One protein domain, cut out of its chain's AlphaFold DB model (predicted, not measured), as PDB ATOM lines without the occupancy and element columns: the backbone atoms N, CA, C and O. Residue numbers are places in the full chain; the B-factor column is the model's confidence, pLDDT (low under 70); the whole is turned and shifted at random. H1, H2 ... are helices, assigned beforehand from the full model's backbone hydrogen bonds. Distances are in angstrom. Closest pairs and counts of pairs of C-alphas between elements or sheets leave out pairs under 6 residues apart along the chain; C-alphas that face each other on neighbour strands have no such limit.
ATOM      1  N   SER A  11     -43.023  38.228  53.859       88.31
ATOM      2  CA  SER A  11     -42.768  37.077  52.985       88.31
ATOM      3  C   SER A  11     -41.290  36.912  52.604       88.31
ATOM      4  O   SER A  11     -40.815  35.789  52.447       88.31
ATOM      5  N   VAL A  12     -40.547  38.017  52.460       87.81
ATOM      6  CA  VAL A  12     -39.104  37.998  52.166       87.81
ATOM      7  C   VAL A  12     -38.318  37.576  53.406       87.81
ATOM      8  O   VAL A  12     -37.348  36.831  53.282       87.81
ATOM      9  N   ILE A  13     -38.747  38.002  54.598       88.81
ATOM     10  CA  ILE A  13     -38.141  37.590  55.871       88.81
ATOM     11  C   ILE A  13     -38.338  36.087  56.081       88.81
ATOM     12  O   ILE A  13     -37.364  35.379  56.328       88.81
ATOM     13  N   THR A  14     -39.565  35.581  55.920       90.94
ATOM     14  CA  THR A  14     -39.865  34.145  56.033       90.94
ATOM     15  C   THR A  14     -39.021  33.329  55.058       90.94
ATOM     16  O   THR A  14     -38.348  32.386  55.471       90.94
ATOM     17  N   GLN A  15     -38.960  33.744  53.789       90.12
ATOM     18  CA  GLN A  15     -38.132  33.079  52.784       90.12
ATOM     19  C   GLN A  15     -36.637  33.109  53.151       90.12
ATOM     20  O   GLN A  15     -35.929  32.121  52.968       90.12
ATOM     21  N   ALA A  16     -36.137  34.229  53.679       90.56
ATOM     22  CA  ALA A  16     -34.748  34.348  54.107       90.56
ATOM     23  C   ALA A  16     -34.412  33.397  55.267       90.56
ATOM     24  O   ALA A  16     -33.355  32.768  55.234       90.56
ATOM     25  N   LEU A  17     -35.309  33.260  56.249       92.06
ATOM     26  CA  LEU A  17     -35.155  32.333  57.375       92.06
ATOM     27  C   LEU A  17     -35.173  30.870  56.910       92.06
ATOM     28  O   LEU A  17     -34.351  30.065  57.346       92.06
ATOM     29  N   GLU A  18     -36.055  30.520  55.972       91.81
ATOM     30  CA  GLU A  18     -36.075  29.183  55.369       91.81
ATOM     31  C   GLU A  18     -34.760  28.872  54.643       91.81
ATOM     32  O   GLU A  18     -34.172  27.810  54.848       91.81
ATOM     33  N   ILE A  19     -34.250  29.803  53.834       92.25
ATOM     34  CA  ILE A  19     -32.971  29.639  53.129       92.25
ATOM     35  C   ILE A  19     -31.806  29.551  54.120       92.25
ATOM     36  O   ILE A  19     -30.890  28.748  53.926       92.25
ATOM     37  N   GLN A  20     -31.830  30.343  55.192       92.94
ATOM     38  CA  GLN A  20     -30.821  30.306  56.247       92.94
ATOM     39  C   GLN A  20     -30.739  28.921  56.896       92.94
ATOM     40  O   GLN A  20     -29.636  28.400  57.041       92.94
ATOM     41  N   ASN A  21     -31.875  28.276  57.173       90.56
ATOM     42  CA  ASN A  21     -31.900  26.914  57.718       90.56
ATOM     43  C   ASN A  21     -31.239  25.879  56.787       90.56
ATOM     44  O   ASN A  21     -30.670  24.902  57.265       90.56
ATOM     45  N   HIS A  22     -31.281  26.091  55.467       89.25
ATOM     46  CA  HIS A  22     -30.678  25.181  54.482       89.25
ATOM     47  C   HIS A  22     -29.206  25.490  54.174       89.25
ATOM     48  O   HIS A  22     -28.436  24.595  53.824       89.25
ATOM     49  N   THR A  23     -28.817  26.763  54.243       92.44
ATOM     50  CA  THR A  23     -27.481  27.236  53.839       92.44
ATOM     51  C   THR A  23     -26.530  27.416  55.022       92.44
ATOM     52  O   THR A  23     -25.313  27.291  54.859       92.44
ATOM     53  N   GLY A  24     -27.073  27.678  56.211       92.56
ATOM     54  CA  GLY A  24     -26.360  28.122  57.401       92.56
ATOM     55  C   GLY A  24     -26.124  29.637  57.418       92.56
ATOM     56  O   GLY A  24     -25.908  30.271  56.381       92.56
ATOM     57  N   ASP A  25     -26.088  30.215  58.621       91.75
ATOM     58  CA  ASP A  25     -25.964  31.662  58.869       91.75
ATOM     59  C   ASP A  25     -24.819  32.311  58.092       91.75
ATOM     60  O   ASP A  25     -24.978  33.346  57.442       91.75
ATOM     61  N   ALA A  26     -23.648  31.672  58.128       91.50
ATOM     62  CA  ALA A  26     -22.449  32.199  57.498       91.50
ATOM     63  C   ALA A  26     -22.569  32.256  55.970       91.50
ATOM     64  O   ALA A  26     -21.992  33.150  55.353       91.50
ATOM     65  N   ALA A  27     -23.252  31.296  55.342       94.06
ATOM     66  CA  ALA A  27     -23.471  31.299  53.897       94.06
ATOM     67  C   ALA A  27     -24.564  32.296  53.514       94.06
ATOM     68  O   ALA A  27     -24.382  33.068  52.571       94.06
ATOM     69  N   MET A  28     -25.651  32.346  54.285       93.75
ATOM     70  CA  MET A  28     -26.725  33.306  54.058       93.75
ATOM     71  C   MET A  28     -26.216  34.751  54.140       93.75
ATOM     72  O   MET A  28     -26.519  35.553  53.261       93.75
ATOM     73  N   ALA A  29     -25.355  35.073  55.110       92.38
ATOM     74  CA  ALA A  29     -24.738  36.398  55.231       92.38
ATOM     75  C   ALA A  29     -23.914  36.820  53.994       92.38
ATOM     76  O   ALA A  29     -23.770  38.011  53.723       92.38
ATOM     77  N   GLU A  30     -23.392  35.858  53.228       93.88
ATOM     78  CA  GLU A  30     -22.596  36.095  52.017       93.88
ATOM     79  C   GLU A  30     -23.444  36.135  50.742       93.88
ATOM     80  O   GLU A  30     -23.114  36.855  49.800       93.88
ATOM     81  N   LEU A  31     -24.533  35.366  50.695       94.31
ATOM     82  CA  LEU A  31     -25.394  35.249  49.517       94.31
ATOM     83  C   LEU A  31     -26.521  36.291  49.529       94.31
ATOM     84  O   LEU A  31     -26.833  36.879  48.496       94.31
ATOM     85  N   ALA A  32     -27.088  36.600  50.693       92.19
ATOM     86  CA  ALA A  32     -28.193  37.547  50.832       92.19
ATOM     87  C   ALA A  32     -27.914  38.959  50.271       92.19
ATOM     88  O   ALA A  32     -28.850  39.578  49.768       92.19
ATOM     89  N   PRO A  33     -26.685  39.518  50.321       91.19
ATOM     90  CA  PRO A  33     -26.382  40.786  49.650       91.19
ATOM     91  C   PRO A  33     -26.361  40.694  48.116       91.19
ATOM     92  O   PRO A  33     -26.590  41.692  47.449       91.19
ATOM     93  N   ILE A  34     -26.097  39.511  47.553       91.06
ATOM     94  CA  ILE A  34     -25.992  39.267  46.100       91.06
ATOM     95  C   ILE A  34     -27.374  39.017  45.478       91.06
ATOM     96  O   ILE A  34     -27.651  39.393  44.337       91.06
ATOM     97  N   PHE A  35     -28.248  38.369  46.245       88.94
ATOM     98  CA  PHE A  35     -29.596  37.966  45.835       88.94
ATOM     99  C   PHE A  35     -30.706  38.778  46.517       88.94
ATOM    100  O   PHE A  35     -31.882  38.441  46.401       88.94
ATOM    101  N   GLY A  36     -30.329  39.826  47.251       82.81
ATOM    102  CA  GLY A  36     -31.241  40.722  47.956       82.81
ATOM    103  C   GLY A  36     -32.038  41.628  47.015       82.81
ATOM    104  O   GLY A  36     -32.278  41.286  45.860       82.81
ATOM    105  N   LYS A  37     -32.470  42.786  47.522       76.31
ATOM    106  CA  LYS A  37     -33.276  43.767  46.787       76.31
ATOM    107  C   LYS A  37     -32.622  44.134  45.445       76.31
ATOM    108  O   LYS A  37     -31.491  44.613  45.415       76.31
ATOM    109  N   ARG A  38     -33.361  43.919  44.355       77.31
ATOM    110  CA  ARG A  38     -33.101  44.406  42.992       77.31
ATOM    111  C   ARG A  38     -34.294  45.264  42.545       77.31
ATOM    112  O   ARG A  38     -35.337  45.251  43.200       77.31
ATOM    113  N   ASP A  39     -34.176  45.941  41.405       66.94
ATOM    114  CA  ASP A  39     -35.241  46.804  40.854       66.94
ATOM    115  C   ASP A  39     -36.580  46.072  40.637       66.94
ATOM    116  O   ASP A  39     -37.641  46.680  40.709       66.94
ATOM    117  N   GLN A  40     -36.540  44.751  40.419       69.25
ATOM    118  CA  GLN A  40     -37.718  43.893  40.211       69.25
ATOM    119  C   GLN A  40     -38.107  43.063  41.455       69.25
ATOM    120  O   GLN A  40     -38.889  42.121  41.347       69.25
ATOM    121  N   GLY A  41     -37.561  43.382  42.635       71.62
ATOM    122  CA  GLY A  41     -37.777  42.637  43.884       71.62
ATOM    123  C   GLY A  41     -36.549  41.848  44.351       71.62
ATOM    124  O   GLY A  41     -35.449  42.009  43.825       71.62
ATOM    125  N   ALA A  42     -36.710  41.018  45.386       75.31
ATOM    126  CA  ALA A  42     -35.633  40.162  45.890       75.31
ATOM    127  C   ALA A  42     -35.589  38.827  45.140       75.31
ATOM    128  O   ALA A  42     -36.622  38.202  44.908       75.31
ATOM    129  N   ALA A  43     -34.386  38.360  44.818       83.12
ATOM    130  CA  ALA A  43     -34.167  37.117  44.084       83.12
ATOM    131  C   ALA A  43     -33.652  35.991  44.995       83.12
ATOM    132  O   ALA A  43     -32.861  35.151  44.571       83.12
ATOM    133  N   LEU A  44     -34.082  35.962  46.263       85.44
ATOM    134  CA  LEU A  44     -33.587  35.001  47.255       85.44
ATOM    135  C   LEU A  44     -33.821  33.542  46.834       85.44
ATOM    136  O   LEU A  44     -32.993  32.687  47.132       85.44
ATOM    137  N   GLY A  45     -34.880  33.260  46.068       84.44
ATOM    138  CA  GLY A  45     -35.122  31.934  45.490       84.44
ATOM    139  C   GLY A  45     -33.978  31.410  44.605       84.44
ATOM    140  O   GLY A  45     -33.755  30.200  44.560       84.44
ATOM    141  N   GLU A  46     -33.187  32.292  43.978       89.50
ATOM    142  CA  GLU A  46     -32.002  31.900  43.198       89.50
ATOM    143  C   GLU A  46     -30.918  31.244  44.080       89.50
ATOM    144  O   GLU A  46     -30.129  30.440  43.581       89.50
ATOM    145  N   ILE A  47     -30.892  31.522  45.394       92.06
ATOM    146  CA  ILE A  47     -29.976  30.863  46.342       92.06
ATOM    147  C   ILE A  47     -30.283  29.367  46.428       92.06
ATOM    148  O   ILE A  47     -29.367  28.548  46.387       92.06
ATOM    149  N   ILE A  48     -31.564  28.994  46.496       88.50
ATOM    150  CA  ILE A  48     -31.966  27.583  46.491       88.50
ATOM    151  C   ILE A  48     -31.577  26.939  45.163       88.50
ATOM    152  O   ILE A  48     -31.000  25.851  45.156       88.50
ATOM    153  N   SER A  49     -31.800  27.637  44.044       89.50
ATOM    154  CA  SER A  49     -31.383  27.152  42.728       89.50
ATOM    155  C   SER A  49     -29.884  26.851  42.674       89.50
ATOM    156  O   SER A  49     -29.525  25.800  42.147       89.50
ATOM    157  N   LEU A  50     -29.016  27.676  43.281       90.88
ATOM    158  CA  LEU A  50     -27.575  27.385  43.368       90.88
ATOM    159  C   LEU A  50     -27.282  26.033  44.032       90.88
ATOM    160  O   LEU A  50     -26.400  25.313  43.569       90.88
ATOM    161  N   GLY A  51     -28.023  25.672  45.081       87.69
ATOM    162  CA  GLY A  51     -27.822  24.410  45.801       87.69
ATOM    163  C   GLY A  51     -28.247  23.170  45.030       87.69
ATOM    164  O   GLY A  51     -27.747  22.081  45.298       87.69
ATOM    165  N   THR A  52     -29.137  23.338  44.052       90.00
ATOM    166  CA  THR A  52     -29.611  22.246  43.188       90.00
ATOM    167  C   THR A  52     -28.706  21.985  41.983       90.00
ATOM    168  O   THR A  52     -28.880  20.982  41.291       90.00
ATOM    169  N   ILE A  53     -27.730  22.861  41.713       92.50
ATOM    170  CA  ILE A  53     -26.826  22.708  40.571       92.50
ATOM    171  C   ILE A  53     -25.913  21.497  40.791       92.50
ATOM    172  O   ILE A  53     -25.187  21.406  41.782       92.50
TER     173      ILE A  53
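What this domain is: This is residues 11 to 53 of the 250 residues of an uncharacterized protein of Thauera sp. K11 (UniProt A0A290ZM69). A small cluster of three helices whose centres make a triangle: H1, the longest, and H3 run nearly side by side the same way, and H2 stands steeply to both. Between H2 and H3 a long loop, residues 32 to 44, runs out and folds back, with a short antiparallel pairing of residues 37 to 38 with 41 to 42. The printed part has 43 residues, with three named helices in the order H1, H2, H3 and no named strand; the class is all helix. It is compact, with a radius of gyration of the C-alphas of 9.6 A, and spans 26 by 22 by 16 A.

How they stand to each other: H1, residues 11 to 23, only just touches H3, residues 45 to 52, with 3 pairs of C-alphas within 8 A, and with its residues 15 to 19 alone. Their closest C-alphas, those of Ile 19 and Ile 48, are 7.0 A apart. They run the same way at a shallow tilt of 19 degrees. H1 and H2, residues 25 to 31, only just touch, with 3 such pairs, only at the corner by their link, H1 with residues 19 to 20 alone. Their closest C-alphas, those of Gln 20 and Met 28, are 5.5 A apart; they run opposite ways at a steep tilt of 66 degrees. H2 and H3 are close but not clearly touching: their closest C-alphas, those of Leu 31 and Ile 47, are 7.1 A apart. Their lines are only just about perpendicular, at 72 degrees. In H1 and H3 every O i to N i+4 pair is within hydrogen-bond range; in H2, 2 of 3 are.

Where its parts are: H1 begins at C-alpha 11, (-42.768, 37.077, 52.985), and is 18.2 A long from first to last C-alpha. H2 is 10.0 A long and begins at C-alpha 25, (-25.964, 31.662, 58.869). H3 is 11.4 A long and ends at C-alpha 52, (-29.611, 22.246, 43.188).

The domain as a whole: The two C-alphas farthest apart, those of Gly 24 and Asp 39, are 26.5 A apart. The printed part has no cut. The link from H1 to H2 is tight, and that from H2 to H3 is long, with 13 residues. The mean pLDDT of the printed part is 87.9; residues 39 to 40 are under 70.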